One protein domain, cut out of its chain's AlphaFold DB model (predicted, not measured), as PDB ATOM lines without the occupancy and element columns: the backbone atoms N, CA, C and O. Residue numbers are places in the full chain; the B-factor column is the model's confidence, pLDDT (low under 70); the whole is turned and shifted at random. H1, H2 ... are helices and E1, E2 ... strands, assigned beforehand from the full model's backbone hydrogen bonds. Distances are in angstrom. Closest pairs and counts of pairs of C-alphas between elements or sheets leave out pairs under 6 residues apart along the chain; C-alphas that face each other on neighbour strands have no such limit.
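This is residues 4 to 129 of the 130 residues of an uncharacterized protein of Lactobacillus sp. UMNPBX9 (UniProt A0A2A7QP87). A small three-stranded sheet has helices H1 and H3 over one face and the other face bare; the long helix H5 packs on H3, off the sheet, and its beginning on H4. Residues 96 to 101 stick out. The printed part has 126 residues, with named elements H1 E1 E2 E3 H2 H3 H4 H5, mixed helices and strands; the sheet, order E1 E2 E3, is antiparallel. It is compact, radius of gyration of the C-alphas 15.4 A, spanning 47 by 37 by 22 A.

E1, residues 30 to 33, E2, 38 to 44, and E3, 50 to 58, form a meander, each strand the antiparallel neighbour of the one before, with hairpins E1 and E2, E2 and E3. Within hydrogen-bond range are N 31 and O 40, 3.0 A, and N 43 and O 51, 2.8 A. H1, residues 4 to 21, runs along the strands over E1 and E2, height over the sheet 9.6 A. H3, residues 67 to 83, on the same face in two layers, helices on one face of a sheet, is over E3 and only just not over E2, where 2 C-alphas fall; its height is 9.9 A. H1 touches H3 with residues 9 to 17 alone, at a steep tilt of 54 degrees; closest C-alphas Gln 13 and Tyr 71, 5.3 A. H5, residues 102 to 127, touches H3 opposite ways at 37 degrees, only just steep; closest C-alphas Leu 79 and Ala 120, 6.0 A. H4, residues 87 to 94, touches H5 residues 105 to 113 alone; closest C-alphas Pro 87 and Leu 109, 5.2 A. H2, residues 59 to 62, only grazes the sheet. Every O i to N i+4 pair is in range in H1, H3, H4 and H5; H2 is too short for one.

H1 begins at C-alpha 4 (-20.009, 16.681, 10.933) and measures 26.1 A, H3 24.6 A, E3 21.0 A. H5, 36.9 A, ends at C-alpha 127 (-43.317, 30.620, 8.791).

The farthest C-alphas, Asp 64 and Asp 100, are 49.4 A apart. The printed part has no cut and no long link. Residues 96 to 100 have pLDDT under 70.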
ATOM      1  N   GLN A   4     -19.199  17.872  11.219       84.62
ATOM      2  CA  GLN A   4     -20.009  16.681  10.933       84.62
ATOM      3  C   GLN A   4     -21.336  16.647  11.714       84.62
ATOM      4  O   GLN A   4     -22.346  16.218  11.172       84.62
ATOM      5  N   GLY A   5     -21.352  17.113  12.966       90.44
ATOM      6  CA  GLY A   5     -22.587  17.225  13.751       90.44
ATOM      7  C   GLY A   5     -23.508  18.327  13.227       90.44
ATOM      8  O   GLY A   5     -24.721  18.160  13.226       90.44
ATOM      9  N   LEU A   6     -22.932  19.418  12.716       93.62
ATOM     10  CA  LEU A   6     -23.702  20.492  12.098       93.62
ATOM     11  C   LEU A   6     -24.331  20.045  10.772       93.62
ATOM     12  O   LEU A   6     -25.524  20.233  10.572       93.62
ATOM     13  N   ALA A   7     -23.569  19.355   9.920       94.56
ATOM     14  CA  ALA A   7     -24.091  18.754   8.695       94.56
ATOM     15  C   ALA A   7     -25.257  17.788   8.976       94.56
ATOM     16  O   ALA A   7     -26.282  17.846   8.304       94.56
ATOM     17  N   GLN A   8     -25.146  16.958  10.021       95.94
ATOM     18  CA  GLN A   8     -26.240  16.083  10.456       95.94
ATOM     19  C   GLN A   8     -27.484  16.865  10.897       95.94
ATOM     20  O   GLN A   8     -28.598  16.436  10.604       95.94
ATOM     21  N   ALA A   9     -27.316  18.003  11.577       96.12
ATOM     22  CA  ALA A   9     -28.438  18.852  11.968       96.12
ATOM     23  C   ALA A   9     -29.164  19.435  10.743       96.12
ATOM     24  O   ALA A   9     -30.394  19.393  10.701       96.12
ATOM     25  N   VAL A  10     -28.422  19.893   9.726       97.19
ATOM     26  CA  VAL A  10     -29.011  20.372   8.464       97.19
ATOM     27  C   VAL A  10     -29.727  19.238   7.730       97.19
ATOM     28  O   VAL A  10     -30.890  19.392   7.369       97.19
ATOM     29  N   GLN A  11     -29.108  18.059   7.612       97.19
ATOM     30  CA  GLN A  11     -29.737  16.880   6.997       97.19
ATOM     31  C   GLN A  11     -31.031  16.454   7.711       97.19
ATOM     32  O   GLN A  11     -31.974  15.996   7.068       97.19
ATOM     33  N   GLN A  12     -31.106  16.596   9.037       98.06
ATOM     34  CA  GLN A  12     -32.338  16.330   9.785       98.06
ATOM     35  C   GLN A  12     -33.445  17.329   9.436       98.06
ATOM     36  O   GLN A  12     -34.592  16.914   9.269       98.06
ATOM     37  N   GLN A  13     -33.120  18.619   9.300       98.19
ATOM     38  CA  GLN A  13     -34.112  19.622   8.906       98.19
ATOM     39  C   GLN A  13     -34.531  19.471   7.439       98.19
ATOM     40  O   GLN A  13     -35.714  19.608   7.143       98.19
ATOM     41  N   ALA A  14     -33.611  19.090   6.549       97.69
ATOM     42  CA  ALA A  14     -33.921  18.763   5.159       97.69
ATOM     43  C   ALA A  14     -34.935  17.612   5.047       97.69
ATOM     44  O   ALA A  14     -35.929  17.733   4.337       97.69
ATOM     45  N   ARG A  15     -34.749  16.526   5.814       97.69
ATOM     46  CA  ARG A  15     -35.722  15.419   5.864       97.69
ATOM     47  C   ARG A  15     -37.087  15.871   6.361       97.69
ATOM     48  O   ARG A  15     -38.097  15.503   5.781       97.69
ATOM     49  N   LYS A  16     -37.115  16.702   7.405       97.44
ATOM     50  CA  LYS A  16     -38.365  17.259   7.923       97.44
ATOM     51  C   LYS A  16     -39.093  18.096   6.863       97.44
ATOM     52  O   LYS A  16     -40.303  17.965   6.728       97.44
ATOM     53  N   LEU A  17     -38.368  18.930   6.116       97.38
ATOM     54  CA  LEU A  17     -38.912  19.700   4.995       97.38
ATOM     55  C   LEU A  17     -39.491  18.765   3.922       97.38
ATOM     56  O   LEU A  17     -40.637  18.946   3.517       97.38
ATOM     57  N   TRP A  18     -38.756  17.728   3.514       97.62
ATOM     58  CA  TRP A  18     -39.261  16.736   2.562       97.62
ATOM     59  C   TRP A  18     -40.541  16.053   3.042       97.62
ATOM     60  O   TRP A  18     -41.505  15.975   2.282       97.62
ATOM     61  N   ASP A  19     -40.562  15.594   4.292       96.19
ATOM     62  CA  ASP A  19     -41.695  14.870   4.869       96.19
ATOM     63  C   ASP A  19     -42.939  15.761   4.988       96.19
ATOM     64  O   ASP A  19     -44.049  15.323   4.683       96.19
ATOM     65  N   ASN A  20     -42.761  17.021   5.393       96.75
ATOM     66  CA  ASN A  20     -43.864  17.956   5.606       96.75
ATOM     67  C   ASN A  20     -44.563  18.360   4.306       96.75
ATOM     68  O   ASN A  20     -45.787  18.486   4.290       96.75
ATOM     69  N   TYR A  21     -43.806  18.546   3.223       96.75
ATOM     70  CA  TYR A  21     -44.354  19.052   1.961       96.75
ATOM     71  C   TYR A  21     -44.411  17.998   0.854       96.75
ATOM     72  O   TYR A  21     -44.914  18.279  -0.231       96.75
ATOM     73  N   GLY A  22     -43.966  16.769   1.126       95.69
ATOM     74  CA  GLY A  22     -44.012  15.656   0.181       95.69
ATOM     75  C   GLY A  22     -43.022  15.783  -0.977       95.69
ATOM     76  O   GLY A  22     -43.323  15.301  -2.066       95.69
ATOM     77  N   LEU A  23     -41.862  16.393  -0.726       95.75
ATOM     78  CA  LEU A  23     -40.877  16.831  -1.726       95.75
ATOM     79  C   LEU A  23     -39.711  15.838  -1.952       95.75
ATOM     80  O   LEU A  23     -38.606  16.234  -2.324       95.75
ATOM     81  N   GLN A  24     -39.952  14.549  -1.684       92.44
ATOM     82  CA  GLN A  24     -39.042  13.432  -1.967       92.44
ATOM     83  C   GLN A  24     -39.871  12.248  -2.507       92.44
ATOM     84  O   GLN A  24     -40.790  11.759  -1.841       92.44
ATOM     85  N   LYS A  25     -39.564  11.811  -3.731       87.94
ATOM     86  CA  LYS A  25     -40.163  10.710  -4.507       87.94
ATOM     87  C   LYS A  25     -39.151   9.692  -5.069       87.94
ATOM     88  O   LYS A  25     -39.582   8.657  -5.585       87.94
ATOM     89  N   GLY A  26     -37.847   9.939  -4.979       88.31
ATOM     90  CA  GLY A  26     -36.782   9.005  -5.332       88.31
ATOM     91  C   GLY A  26     -35.437   9.642  -5.698       88.31
ATOM     92  O   GLY A  26     -34.415   9.013  -5.437       88.31
ATOM     93  N   TYR A  27     -35.421  10.858  -6.249       91.19
ATOM     94  CA  TYR A  27     -34.226  11.517  -6.800       91.19
ATOM     95  C   TYR A  27     -33.741  12.739  -6.011       91.19
ATOM     96  O   TYR A  27     -32.644  13.221  -6.273       91.19
ATOM     97  N   ALA A  28     -34.520  13.257  -5.063       95.50
ATOM     98  CA  ALA A  28     -34.074  14.340  -4.192       95.50
ATOM     99  C   ALA A  28     -33.001  13.849  -3.205       95.50
ATOM    100  O   ALA A  28     -33.122  12.774  -2.607       95.50
ATOM    101  N   GLU A  29     -31.958  14.650  -3.008       96.12
ATOM    102  CA  GLU A  29     -30.749  14.274  -2.278       96.12
ATOM    103  C   GLU A  29     -30.363  15.331  -1.244       96.12
ATOM    104  O   GLU A  29     -30.632  16.520  -1.394       96.12
ATOM    105  N   CYS A  30     -29.706  14.889  -0.169       96.50
ATOM    106  CA  CYS A  30     -29.104  15.783   0.812       96.50
ATOM    107  C   CYS A  30     -27.770  15.211   1.290       96.50
ATOM    108  O   CYS A  30     -27.723  14.307   2.136       96.50
ATOM    109  N   GLU A  31     -26.675  15.737   0.749       95.25
ATOM    110  CA  GLU A  31     -25.336  15.182   0.926       95.25
ATOM    111  C   GLU A  31     -24.371  16.192   1.545       95.25
ATOM    112  O   GLU A  31     -24.357  17.368   1.197       95.25
ATOM    113  N   TYR A  32     -23.540  15.712   2.474       95.38
ATOM    114  CA  TYR A  32     -22.431  16.476   3.034       95.38
ATOM    115  C   TYR A  32     -21.107  16.049   2.398       95.38
ATOM    116  O   TYR A  32     -20.592  14.958   2.657       95.38
ATOM    117  N   PHE A  33     -20.500  16.959   1.648       94.06
ATOM    118  CA  PHE A  33     -19.197  16.775   1.030       94.06
ATOM    119  C   PHE A  33     -18.082  17.111   2.023       94.06
ATOM    120  O   PHE A  33     -17.628  18.247   2.150       94.06
ATOM    121  N   ALA A  34     -17.604  16.096   2.751       90.06
ATOM    122  CA  ALA A  34     -16.612  16.278   3.815       90.06
ATOM    123  C   ALA A  34     -15.271  16.876   3.344       90.06
ATOM    124  O   ALA A  34     -14.588  17.529   4.132       90.06
ATOM    125  N   TYR A  35     -14.895  16.665   2.078       89.88
ATOM    126  CA  TYR A  35     -13.648  17.185   1.512       89.88
ATOM    127  C   TYR A  35     -13.684  18.710   1.313       89.88
ATOM    128  O   TYR A  35     -12.662  19.367   1.510       89.88
ATOM    129  N   SER A  36     -14.849  19.278   0.984       92.25
ATOM    130  CA  SER A  36     -15.050  20.721   0.787       92.25
ATOM    131  C   SER A  36     -15.792  21.398   1.946       92.25
ATOM    132  O   SER A  36     -15.801  22.621   2.053       92.25
ATOM    133  N   ASN A  37     -16.328  20.619   2.889       93.94
ATOM    134  CA  ASN A  37     -17.217  21.063   3.968       93.94
ATOM    135  C   ASN A  37     -18.494  21.755   3.463       93.94
ATOM    136  O   ASN A  37     -18.977  22.691   4.107       93.94
ATOM    137  N   GLN A  38     -19.031  21.303   2.334       96.25
ATOM    138  CA  GLN A  38     -20.261  21.828   1.744       96.25
ATOM    139  C   GLN A  38     -21.413  20.848   1.920       96.25
ATOM    140  O   GLN A  38     -21.195  19.648   2.092       96.25
ATOM    141  N   ILE A  39     -22.633  21.369   1.901       96.25
ATOM    142  CA  ILE A  39     -23.847  20.572   1.862       96.25
ATOM    143  C   ILE A  39     -24.623  20.881   0.584       96.25
ATOM    144  O   ILE A  39     -24.753  22.039   0.189       96.25
ATOM    145  N   PHE A  40     -25.126  19.823  -0.033       97.38
ATOM    146  CA  PHE A  40     -26.066  19.872  -1.137       97.38
ATOM    147  C   PHE A  40     -27.447  19.457  -0.644       97.38
ATOM    148  O   PHE A  40     -27.569  18.578   0.215       97.38
ATOM    149  N   LEU A  41     -28.481  20.100  -1.174       98.12
ATOM    150  CA  LEU A  41     -29.871  19.740  -0.938       98.12
ATOM    151  C   LEU A  41     -30.668  19.991  -2.208       98.12
ATOM    152  O   LEU A  41     -30.677  21.114  -2.710       98.12
ATOM    153  N   SER A  42     -31.409  18.984  -2.648       97.94
ATOM    154  CA  SER A  42     -32.444  19.115  -3.662       97.94
ATOM    155  C   SER A  42     -33.808  18.660  -3.142       97.94
ATOM    156  O   SER A  42     -33.931  17.964  -2.133       97.94
ATOM    157  N   VAL A  43     -34.852  19.095  -3.831       97.81
ATOM    158  CA  VAL A  43     -36.237  18.648  -3.671       97.81
ATOM    159  C   VAL A  43     -36.737  18.113  -5.003       97.81
ATOM    160  O   VAL A  43     -36.155  18.413  -6.045       97.81
ATOM    161  N   GLU A  44     -37.813  17.336  -4.986       96.06
ATOM    162  CA  GLU A  44     -38.458  16.881  -6.216       96.06
ATOM    163  C   GLU A  44     -39.982  16.929  -6.120       96.06
ATOM    164  O   GLU A  44     -40.563  16.655  -5.066       96.06
ATOM    165  N   THR A  45     -40.622  17.272  -7.233       95.69
ATOM    166  CA  THR A  45     -42.084  17.297  -7.373       95.69
ATOM    167  C   THR A  45     -42.644  15.917  -7.712       95.69
ATOM    168  O   THR A  45     -41.910  14.942  -7.911       95.69
ATOM    169  N   SER A  46     -43.971  15.807  -7.818       93.75
ATOM    170  CA  SER A  46     -44.650  14.557  -8.186       93.75
ATOM    171  C   SER A  46     -44.194  13.987  -9.531       93.75
ATOM    172  O   SER A  46     -44.126  12.763  -9.677       93.75
ATOM    173  N   ASN A  47     -43.834  14.850 -10.484       92.31
ATOM    174  CA  ASN A  47     -43.306  14.434 -11.782       92.31
ATOM    175  C   ASN A  47     -41.799  14.140 -11.780       92.31
ATOM    176  O   ASN A  47     -41.237  13.847 -12.833       92.31
ATOM    177  N   ARG A  48     -41.154  14.138 -10.602       91.12
ATOM    178  CA  ARG A  48     -39.717  13.866 -10.399       91.12
ATOM    179  C   ARG A  48     -38.792  14.940 -10.971       91.12
ATOM    180  O   ARG A  48     -37.593  14.696 -11.103       91.12
ATOM    181  N   THR A  49     -39.315  16.123 -11.278       92.38
ATOM    182  CA  THR A  49     -38.478  17.279 -11.601       92.38
ATOM    183  C   THR A  49     -37.736  17.699 -10.340       92.38
ATOM    184  O   THR A  49     -38.355  17.913  -9.295       92.38
ATOM    185  N   THR A  50     -36.409  17.776 -10.421       94.62
ATOM    186  CA  THR A  50     -35.548  18.107  -9.284       94.62
ATOM    187  C   THR A  50     -35.176  19.586  -9.275       94.62
ATOM    188  O   THR A  50     -34.896  20.196 -10.312       94.62
ATOM    189  N   PHE A  51     -35.138  20.158  -8.073       95.31
ATOM    190  CA  PHE A  51     -34.779  21.551  -7.838       95.31
ATOM    191  C   PHE A  51     -33.735  21.639  -6.734       95.31
ATOM    192  O   PHE A  51     -33.905  21.066  -5.656       95.31
ATOM    193  N   THR A  52     -32.649  22.358  -6.997       96.75
ATOM    194  CA  THR A  52     -31.577  22.564  -6.025       96.75
ATOM    195  C   THR A  52     -31.974  23.664  -5.044       96.75
ATOM    196  O   THR A  52     -32.291  24.773  -5.454       96.75
ATOM    197  N   VAL A  53     -31.940  23.365  -3.745       97.62
ATOM    198  CA  VAL A  53     -32.190  24.322  -2.649       97.62
ATOM    199  C   VAL A  53     -30.878  24.806  -2.035       97.62
ATOM    200  O   VAL A  53     -30.746  25.976  -1.679       97.62
ATOM    201  N   LEU A  54     -29.895  23.911  -1.915       97.12
ATOM    202  CA  LEU A  54     -28.532  24.245  -1.511       97.12
ATOM    203  C   LEU A  54     -27.568  23.717  -2.566       97.12
ATOM    204  O   LEU A  54     -27.446  22.506  -2.739       97.12
ATOM    205  N   GLU A  55     -26.859  24.631  -3.216       93.94
ATOM    206  CA  GLU A  55     -25.754  24.323  -4.119       93.94
ATOM    207  C   GLU A  55     -24.455  24.806  -3.476       93.94
ATOM    208  O   GLU A  55     -24.310  25.990  -3.170       93.94
ATOM    209  N   ASP A  56     -23.529  23.884  -3.211       88.06
ATOM    210  CA  ASP A  56     -22.184  24.207  -2.723       88.06
ATOM    211  C   ASP A  56     -22.130  25.073  -1.445       88.06
ATOM    212  O   ASP A  56     -21.147  25.779  -1.181       88.06
ATOM    213  N   VAL A  57     -23.155  24.988  -0.591       95.81
ATOM    214  CA  VAL A  57     -23.273  25.834   0.603       95.81
ATOM    215  C   VAL A  57     -22.336  25.332   1.705       95.81
ATOM    216  O   VAL A  57     -22.473  24.194   2.161       95.81
ATOM    217  N   PRO A  58     -21.377  26.145   2.193       95.69
ATOM    218  CA  PRO A  58     -20.479  25.721   3.256       95.69
ATOM    219  C   PRO A  58     -21.237  25.543   4.571       95.69
ATOM    220  O   PRO A  58     -21.952  26.436   5.027       95.69
ATOM    221  N   VAL A  59     -21.001  24.415   5.245       94.62
ATOM    222  CA  VAL A  59     -21.693  24.043   6.490       94.62
ATOM    223  C   VAL A  59     -21.475  25.064   7.615       94.62
ATOM    224  O   VAL A  59     -22.293  25.166   8.522       94.62
ATOM    225  N   SER A  60     -20.412  25.870   7.550       94.94
ATOM    226  CA  SER A  60     -20.171  26.963   8.500       94.94
ATOM    227  C   SER A  60     -21.228  28.072   8.470       94.94
ATOM    228  O   SER A  60     -21.322  28.799   9.449       94.94
ATOM    229  N   GLN A  61     -22.041  28.207   7.411       96.25
ATOM    230  CA  GLN A  61     -23.158  29.168   7.410       96.25
ATOM    231  C   GLN A  61     -24.186  28.875   8.511       96.25
ATOM    232  O   GLN A  61     -24.871  29.785   8.965       96.25
ATOM    233  N   PHE A  62     -24.246  27.628   8.984       96.50
ATOM    234  CA  PHE A  62     -25.199  27.183   9.994       96.50
ATOM    235  C   PHE A  62     -24.610  27.154  11.418       96.50
ATOM    236  O   PHE A  62     -25.269  26.676  12.335       96.50
ATOM    237  N   GLU A  63     -23.360  27.593  11.635       94.38
ATOM    238  CA  GLU A  63     -22.623  27.312  12.885       94.38
ATOM    239  C   GLU A  63     -23.285  27.876  14.148       94.38
ATOM    240  O   GLU A  63     -23.287  27.202  15.184       94.38
ATOM    241  N   ASP A  64     -23.906  29.047  14.026       94.19
ATOM    242  CA  ASP A  64     -24.595  29.743  15.113       94.19
ATOM    243  C   ASP A  64     -26.127  29.595  15.051       94.19
ATOM    244  O   ASP A  64     -26.848  30.222  15.825       94.19
ATOM    245  N   MET A  65     -26.638  28.756  14.145       97.00
ATOM    246  CA  MET A  65     -28.071  28.530  13.970       97.00
ATOM    247  C   MET A  65     -28.569  27.403  14.879       97.00
ATOM    248  O   MET A  65     -27.961  26.332  14.986       97.00
ATOM    249  N   THR A  66     -29.720  27.607  15.524       96.38
ATOM    250  CA  THR A  66     -30.432  26.509  16.189       96.38
ATOM    251  C   THR A  66     -31.080  25.586  15.155       96.38
ATOM    252  O   THR A  66     -31.262  25.956  13.999       96.38
ATOM    253  N   SER A  67     -31.515  24.385  15.556       96.12
ATOM    254  CA  SER A  67     -32.273  23.498  14.654       96.12
ATOM    255  C   SER A  67     -33.511  24.175  14.054       96.12
ATOM    256  O   SER A  67     -33.877  23.869  12.924       96.12
ATOM    257  N   LYS A  68     -34.153  25.085  14.802       97.00
ATOM    258  CA  LYS A  68     -35.302  25.853  14.316       97.00
ATOM    259  C   LYS A  68     -34.870  26.875  13.263       97.00
ATOM    260  O   LYS A  68     -35.521  26.949  12.230       97.00
ATOM    261  N   ASP A  69     -33.778  27.598  13.504       98.12
ATOM    262  CA  ASP A  69     -33.267  28.604  12.563       98.12
ATOM    263  C   ASP A  69     -32.806  27.956  11.255       98.12
ATOM    264  O   ASP A  69     -33.138  28.448  10.187       98.12
ATOM    265  N   ILE A  70     -32.135  26.797  11.331       98.31
ATOM    266  CA  ILE A  70     -31.771  26.008  10.145       98.31
ATOM    267  C   ILE A  70     -33.028  25.640   9.354       98.31
ATOM    268  O   ILE A  70     -33.056  25.787   8.142       98.31
ATOM    269  N   TYR A  71     -34.072  25.149  10.024       98.50
ATOM    270  CA  TYR A  71     -35.307  24.775   9.342       98.50
ATOM    271  C   TYR A  71     -35.969  25.983   8.662       98.50
ATOM    272  O   TYR A  71     -36.368  25.861   7.511       98.50
ATOM    273  N   ILE A  72     -36.022  27.140   9.329       98.50
ATOM    274  CA  ILE A  72     -36.530  28.391   8.744       98.50
ATOM    275  C   ILE A  72     -35.703  28.797   7.514       98.50
ATOM    276  O   ILE A  72     -36.291  29.023   6.463       98.50
ATOM    277  N   ASP A  73     -34.368  28.799   7.602       98.44
ATOM    278  CA  ASP A  73     -33.481  29.130   6.474       98.44
ATOM    279  C   ASP A  73     -33.724  28.201   5.268       98.44
ATOM    280  O   ASP A  73     -33.831  28.669   4.134       98.44
ATOM    281  N   LEU A  74     -33.910  26.894   5.492       98.50
ATOM    282  CA  LEU A  74     -34.237  25.956   4.410       98.50
ATOM    283  C   LEU A  74     -35.604  26.241   3.770       98.50
ATOM    284  O   LEU A  74     -35.733  26.128   2.551       98.50
ATOM    285  N   LEU A  75     -36.618  26.604   4.565       98.56
ATOM    286  CA  LEU A  75     -37.938  26.982   4.050       98.56
ATOM    287  C   LEU A  75     -37.870  28.262   3.214       98.56
ATOM    288  O   LEU A  75     -38.458  28.319   2.138       98.56
ATOM    289  N   GLU A  76     -37.145  29.272   3.689       98.38
ATOM    290  CA  GLU A  76     -36.969  30.539   2.978       98.38
ATOM    291  C   GLU A  76     -36.244  30.332   1.645       98.38
ATOM    292  O   GLU A  76     -36.691  30.839   0.617       98.38
ATOM    293  N   ARG A  77     -35.183  29.519   1.624       98.25
ATOM    294  CA  ARG A  77     -34.483  29.167   0.379       98.25
ATOM    295  C   ARG A  77     -35.364  28.385  -0.581       98.25
ATOM    296  O   ARG A  77     -35.351  28.667  -1.773       98.25
ATOM    297  N   LEU A  78     -36.153  27.436  -0.077       98.38
ATOM    298  CA  LEU A  78     -37.114  26.718  -0.906       98.38
ATOM    299  C   LEU A  78     -38.150  27.675  -1.512       98.38
ATOM    300  O   LEU A  78     -38.477  27.540  -2.684       98.38
ATOM    301  N   LEU A  79     -38.641  28.662  -0.755       98.44
ATOM    302  CA  LEU A  79     -39.557  29.666  -1.296       98.44
ATOM    303  C   LEU A  79     -38.933  30.471  -2.438       98.44
ATOM    304  O   LEU A  79     -39.633  30.729  -3.410       98.44
ATOM    305  N   VAL A  80     -37.650  30.830  -2.336       98.00
ATOM    306  CA  VAL A  80     -36.923  31.504  -3.426       98.00
ATOM    307  C   VAL A  80     -36.860  30.609  -4.663       98.00
ATOM    308  O   VAL A  80     -37.253  31.040  -5.737       98.00
ATOM    309  N   VAL A  81     -36.482  29.336  -4.503       97.00
ATOM    310  CA  VAL A  81     -36.455  28.360  -5.610       97.00
ATOM    311  C   VAL A  81     -37.822  28.223  -6.286       97.00
ATOM    312  O   VAL A  81     -37.905  28.120  -7.506       97.00
ATOM    313  N   ILE A  82     -38.904  28.220  -5.504       97.38
ATOM    314  CA  ILE A  82     -40.266  28.140  -6.043       97.38
ATOM    315  C   ILE A  82     -40.646  29.424  -6.782       97.38
ATOM    316  O   ILE A  82     -41.302  29.340  -7.821       97.38
ATOM    317  N   ASP A  83     -40.284  30.595  -6.253       96.69
ATOM    318  CA  ASP A  83     -40.579  31.891  -6.875       96.69
ATOM    319  C   ASP A  83     -39.864  32.008  -8.228       96.69
ATOM    320  O   ASP A  83     -40.522  32.271  -9.233       96.69
ATOM    321  N   ASP A  84     -38.577  31.650  -8.260       96.06
ATOM    322  CA  ASP A  84     -37.696  31.716  -9.433       96.06
ATOM    323  C   ASP A  84     -37.950  30.604 -10.472       96.06
ATOM    324  O   ASP A  84     -37.370  30.624 -11.557       96.06
ATOM    325  N   PHE A  85     -38.782  29.599 -10.173       95.88
ATOM    326  CA  PHE A  85     -39.022  28.503 -11.112       95.88
ATOM    327  C   PHE A  85     -39.824  28.958 -12.340       95.88
ATOM    328  O   PHE A  85     -41.041  29.125 -12.262       95.88
ATOM    329  N   GLU A  86     -39.170  29.031 -13.495       95.19
ATOM    330  CA  GLU A  86     -39.813  29.238 -14.793       95.19
ATOM    331  C   GLU A  86     -39.826  27.927 -15.615       95.19
ATOM    332  O   GLU A  86     -38.760  27.426 -15.996       95.19
ATOM    333  N   PRO A  87     -41.008  27.341 -15.915       92.25
ATOM    334  CA  PRO A  87     -41.128  26.090 -16.675       92.25
ATOM    335  C   PRO A  87     -40.388  26.091 -18.017       92.25
ATOM    336  O   PRO A  87     -39.772  25.093 -18.390       92.25
ATOM    337  N   GLU A  88     -40.402  27.213 -18.739       89.50
ATOM    338  CA  GLU A  88     -39.716  27.334 -20.028       89.50
ATOM    339  C   GLU A  88     -38.185  27.312 -19.886       89.50
ATOM    340  O   GLU A  88     -37.499  26.657 -20.673       89.50
ATOM    341  N   GLU A  89     -37.632  27.970 -18.867       88.75
ATOM    342  CA  GLU A  89     -36.190  27.940 -18.605       88.75
ATOM    343  C   GLU A  89     -35.742  26.538 -18.186       88.75
ATOM    344  O   GLU A  89     -34.755  26.016 -18.712       88.75
ATOM    345  N   LYS A  90     -36.522  25.879 -17.318       88.25
ATOM    346  CA  LYS A  90     -36.234  24.511 -16.873       88.25
ATOM    347  C   LYS A  90     -36.325  23.492 -18.009       88.25
ATOM    348  O   LYS A  90     -35.519  22.568 -18.072       88.25
ATOM    349  N   TYR A  91     -37.268  23.675 -18.934       86.88
ATOM    350  CA  TYR A  91     -37.360  22.880 -20.159       86.88
ATOM    351  C   TYR A  91     -36.054  22.951 -20.971       86.88
ATOM    352  O   TYR A  91     -35.500  21.922 -21.364       86.88
ATOM    353  N   ASN A  92     -35.538  24.168 -21.174       84.81
ATOM    354  CA  ASN A  92     -34.304  24.399 -21.925       84.81
ATOM    355  C   ASN A  92     -33.065  23.828 -21.213       84.81
ATOM    356  O   ASN A  92     -32.162  23.340 -21.886       84.81
ATOM    357  N   GLU A  93     -33.028  23.863 -19.876       82.88
ATOM    358  CA  GLU A  93     -31.955  23.268 -19.064       82.88
ATOM    359  C   GLU A  93     -31.898  21.741 -19.208       82.88
ATOM    360  O   GLU A  93     -30.821  21.171 -19.379       82.88
ATOM    361  N   LEU A  94     -33.053  21.074 -19.118       79.06
ATOM    362  CA  LEU A  94     -33.118  19.616 -19.009       79.06
ATOM    363  C   LEU A  94     -32.986  18.890 -20.350       79.06
ATOM    364  O   LEU A  94     -32.574  17.730 -20.363       79.06
ATOM    365  N   VAL A  95     -33.378  19.527 -21.458       72.12
ATOM    366  CA  VAL A  95     -33.598  18.801 -22.718       72.12
ATOM    367  C   VAL A  95     -33.015  19.489 -23.948       72.12
ATOM    368  O   VAL A  95     -32.444  18.817 -24.806       72.12
ATOM    369  N   GLY A  96     -33.190  20.804 -24.091       61.94
ATOM    370  CA  GLY A  96     -33.088  21.418 -25.421       61.94
ATOM    371  C   GLY A  96     -34.071  20.776 -26.425       61.94
ATOM    372  O   GLY A  96     -35.134  20.300 -26.036       61.94
ATOM    373  N   ASP A  97     -33.729  20.735 -27.716       57.09
ATOM    374  CA  ASP A  97     -34.621  20.265 -28.801       57.09
ATOM    375  C   ASP A  97     -34.763  18.721 -28.914       57.09
ATOM    376  O   ASP A  97     -35.296  18.221 -29.904       57.09
ATOM    377  N   GLU A  98     -34.266  17.932 -27.952       62.53
ATOM    378  CA  GLU A  98     -34.074  16.474 -28.109       62.53
ATOM    379  C   GLU A  98     -35.227  15.579 -27.592       62.53
ATOM    380  O   GLU A  98     -35.097  14.354 -27.603       62.53
ATOM    381  N   TYR A  99     -36.368  16.134 -27.156       65.12
ATOM    382  CA  TYR A  99     -37.521  15.323 -26.724       65.12
ATOM    383  C   TYR A  99     -38.442  14.928 -27.880       65.12
ATOM    384  O   TYR A  99     -38.817  15.766 -28.698       65.12
ATOM    385  N   ASP A 100     -38.933  13.687 -27.855       67.19
ATOM    386  CA  ASP A 100     -39.945  13.196 -28.802       67.19
ATOM    387  C   ASP A 100     -41.311  13.912 -28.647       67.19
ATOM    388  O   ASP A 100     -42.060  14.009 -29.621       67.19
ATOM    389  N   SER A 101     -41.612  14.449 -27.451       76.75
ATOM    390  CA  SER A 101     -42.860  15.174 -27.123       76.75
ATOM    391  C   SER A 101     -42.617  16.448 -26.280       76.75
ATOM    392  O   SER A 101     -42.860  16.445 -25.068       76.75
ATOM    393  N   PRO A 102     -42.147  17.558 -26.878       82.62
ATOM    394  CA  PRO A 102     -41.916  18.830 -26.186       82.62
ATOM    395  C   PRO A 102     -43.123  19.361 -25.401       82.62
ATOM    396  O   PRO A 102     -42.972  19.870 -24.291       82.62
ATOM    397  N   GLU A 103     -44.326  19.244 -25.961       86.12
ATOM    398  CA  GLU A 103     -45.553  19.792 -25.381       86.12
ATOM    399  C   GLU A 103     -45.973  19.055 -24.107       86.12
ATOM    400  O   GLU A 103     -46.397  19.690 -23.142       86.12
ATOM    401  N   GLU A 104     -45.829  17.726 -24.082       86.12
ATOM    402  CA  GLU A 104     -46.142  16.909 -22.904       86.12
ATOM    403  C   GLU A 104     -45.193  17.238 -21.750       86.12
ATOM    404  O   GLU A 104     -45.628  17.379 -20.607       86.12
ATOM    405  N   PHE A 105     -43.908  17.433 -22.053       87.06
ATOM    406  CA  PHE A 105     -42.914  17.787 -21.047       87.06
ATOM    407  C   PHE A 105     -43.115  19.213 -20.512       87.06
ATOM    408  O   PHE A 105     -43.075  19.425 -19.303       87.06
ATOM    409  N   LYS A 106     -43.437  20.187 -21.375       88.88
ATOM    410  CA  LYS A 106     -43.813  21.541 -20.929       88.88
ATOM    411  C   LYS A 106     -45.046  21.520 -20.026       88.88
ATOM    412  O   LYS A 106     -45.027  22.131 -18.965       88.88
ATOM    413  N   ALA A 107     -46.088  20.776 -20.399       92.12
ATOM    414  CA  ALA A 107     -47.289  20.644 -19.574       92.12
ATOM    415  C   ALA A 107     -46.996  20.012 -18.201       92.12
ATOM    416  O   ALA A 107     -47.615  20.385 -17.207       92.12
ATOM    417  N   MET A 108     -46.048  19.078 -18.137       93.12
ATOM    418  CA  MET A 108     -45.585  18.477 -16.886       93.12
ATOM    419  C   MET A 108     -44.885  19.501 -15.977       93.12
ATOM    420  O   MET A 108     -45.171  19.552 -14.784       93.12
ATOM    421  N   LEU A 109     -44.028  20.359 -16.540       94.38
ATOM    422  CA  LEU A 109     -43.345  21.422 -15.790       94.38
ATOM    423  C   LEU A 109     -44.315  22.503 -15.286       94.38
ATOM    424  O   LEU A 109     -44.143  23.014 -14.182       94.38
ATOM    425  N   GLU A 110     -45.367  22.817 -16.044       96.44
ATOM    426  CA  GLU A 110     -46.443  23.704 -15.572       96.44
ATOM    427  C   GLU A 110     -47.184  23.104 -14.366       96.44
ATOM    428  O   GLU A 110     -47.425  23.786 -13.371       96.44
ATOM    429  N   GLN A 111     -47.480  21.800 -14.400       96.62
ATOM    430  CA  GLN A 111     -48.080  21.103 -13.255       96.62
ATOM    431  C   GLN A 111     -47.156  21.105 -12.034       96.62
ATOM    432  O   GLN A 111     -47.620  21.295 -10.910       96.62
ATOM    433  N   ASP A 112     -45.848  20.936 -12.244       96.50
ATOM    434  CA  ASP A 112     -44.855  21.053 -11.176       96.50
ATOM    435  C   ASP A 112     -44.861  22.457 -10.557       96.50
ATOM    436  O   ASP A 112     -44.765  22.591  -9.335       96.50
ATOM    437  N   LYS A 113     -45.025  23.513 -11.369       97.38
ATOM    438  CA  LYS A 113     -45.099  24.894 -10.869       97.38
ATOM    439  C   LYS A 113     -46.350  25.086 -10.023       97.38
ATOM    440  O   LYS A 113     -46.256  25.642  -8.930       97.38
ATOM    441  N   GLU A 114     -47.503  24.604 -10.481       97.94
ATOM    442  CA  GLU A 114     -48.752  24.654  -9.713       97.94
ATOM    443  C   GLU A 114     -48.631  23.917  -8.370       97.94
ATOM    444  O   GLU A 114     -48.997  24.469  -7.329       97.94
ATOM    445  N   GLU A 115     -48.059  22.706  -8.369       97.75
ATOM    446  CA  GLU A 115     -47.795  21.938  -7.147       97.75
ATOM    447  C   GLU A 115     -46.930  22.743  -6.169       97.75
ATOM    448  O   GLU A 115     -47.300  22.924  -5.003       97.75
ATOM    449  N   LEU A 116     -45.796  23.261  -6.644       97.88
ATOM    450  CA  LEU A 116     -44.859  24.025  -5.828       97.88
ATOM    451  C   LEU A 116     -45.480  25.317  -5.285       97.88
ATOM    452  O   LEU A 116     -45.234  25.673  -4.133       97.88
ATOM    453  N   LEU A 117     -46.331  25.998  -6.054       98.25
ATOM    454  CA  LEU A 117     -47.040  27.193  -5.593       98.25
ATOM    455  C   LEU A 117     -48.030  26.886  -4.460       98.25
ATOM    456  O   LEU A 117     -48.160  27.694  -3.535       98.25
ATOM    457  N   GLU A 118     -48.700  25.730  -4.473       98.06
ATOM    458  CA  GLU A 118     -49.512  25.296  -3.328       98.06
ATOM    459  C   GLU A 118     -48.637  25.007  -2.100       98.06
ATOM    460  O   GLU A 118     -48.955  25.461  -0.995       98.06
ATOM    461  N   LYS A 119     -47.476  24.363  -2.284       97.56
ATOM    462  CA  LYS A 119     -46.504  24.162  -1.194       97.56
ATOM    463  C   LYS A 119     -45.971  25.475  -0.639       97.56
ATOM    464  O   LYS A 119     -45.890  25.628   0.576       97.56
ATOM    465  N   ALA A 120     -45.714  26.469  -1.482       98.06
ATOM    466  CA  ALA A 120     -45.291  27.791  -1.035       98.06
ATOM    467  C   ALA A 120     -46.333  28.474  -0.133       98.06
ATOM    468  O   ALA A 120     -45.958  29.162   0.819       98.06
ATOM    469  N   LYS A 121     -47.636  28.281  -0.381       98.19
ATOM    470  CA  LYS A 121     -48.692  28.794   0.513       98.19
ATOM    471  C   LYS A 121     -48.643  28.111   1.879       98.19
ATOM    472  O   LYS A 121     -48.716  28.797   2.896       98.19
ATOM    473  N   GLU A 122     -48.499  26.785   1.906       97.94
ATOM    474  CA  GLU A 122     -48.355  26.007   3.145       97.94
ATOM    475  C   GLU A 122     -47.121  26.457   3.946       97.94
ATOM    476  O   GLU A 122     -47.231  26.715   5.146       97.94
ATOM    477  N   ILE A 123     -45.978  26.636   3.273       98.12
ATOM    478  CA  ILE A 123     -44.716  27.087   3.878       98.12
ATOM    479  C   ILE A 123     -44.859  28.489   4.480       98.12
ATOM    480  O   ILE A 123     -44.499  28.697   5.637       98.12
ATOM    481  N   LYS A 124     -45.424  29.451   3.738       98.06
ATOM    482  CA  LYS A 124     -45.636  30.825   4.236       98.06
ATOM    483  C   LYS A 124     -46.507  30.839   5.497       98.06
ATOM    484  O   LYS A 124     -46.173  31.505   6.470       98.06
ATOM    485  N   LEU A 125     -47.571  30.031   5.522       97.50
ATOM    486  CA  LEU A 125     -48.430  29.879   6.703       97.50
ATOM    487  C   LEU A 125     -47.727  29.216   7.896       97.50
ATOM    488  O   LEU A 125     -48.154  29.416   9.034       97.50
ATOM    489  N   GLU A 126     -46.734  28.358   7.661       96.25
ATOM    490  CA  GLU A 126     -45.911  27.778   8.725       96.25
ATOM    491  C   GLU A 126     -44.920  28.804   9.277       96.25
ATOM    492  O   GLU A 126     -44.835  28.949  10.495       96.25
ATOM    493  N   LEU A 127     -44.249  29.558   8.404       96.31
ATOM    494  CA  LEU A 127     -43.317  30.620   8.791       96.31
ATOM    495  C   LEU A 127     -43.993  31.698   9.648       96.31
ATOM    496  O   LEU A 127     -43.442  32.072  10.676       96.31
ATOM    497  N   ASP A 128     -45.221  32.106   9.316       95.88
ATOM    498  CA  ASP A 128     -45.990  33.080  10.111       95.88
ATOM    499  C   ASP A 128     -46.277  32.619  11.558       95.88
ATOM    500  O   ASP A 128     -46.639  33.429  12.418       95.88
ATOM    501  N   LYS A 129     -46.173  31.313  11.840       94.12
ATOM    502  CA  LYS A 129     -46.457  30.718  13.158       94.12
ATOM    503  C   LYS A 129     -45.204  30.437  13.983       94.12
ATOM    504  O   LYS A 129     -45.344  30.172  15.181       94.12
TER     505      LYS A 129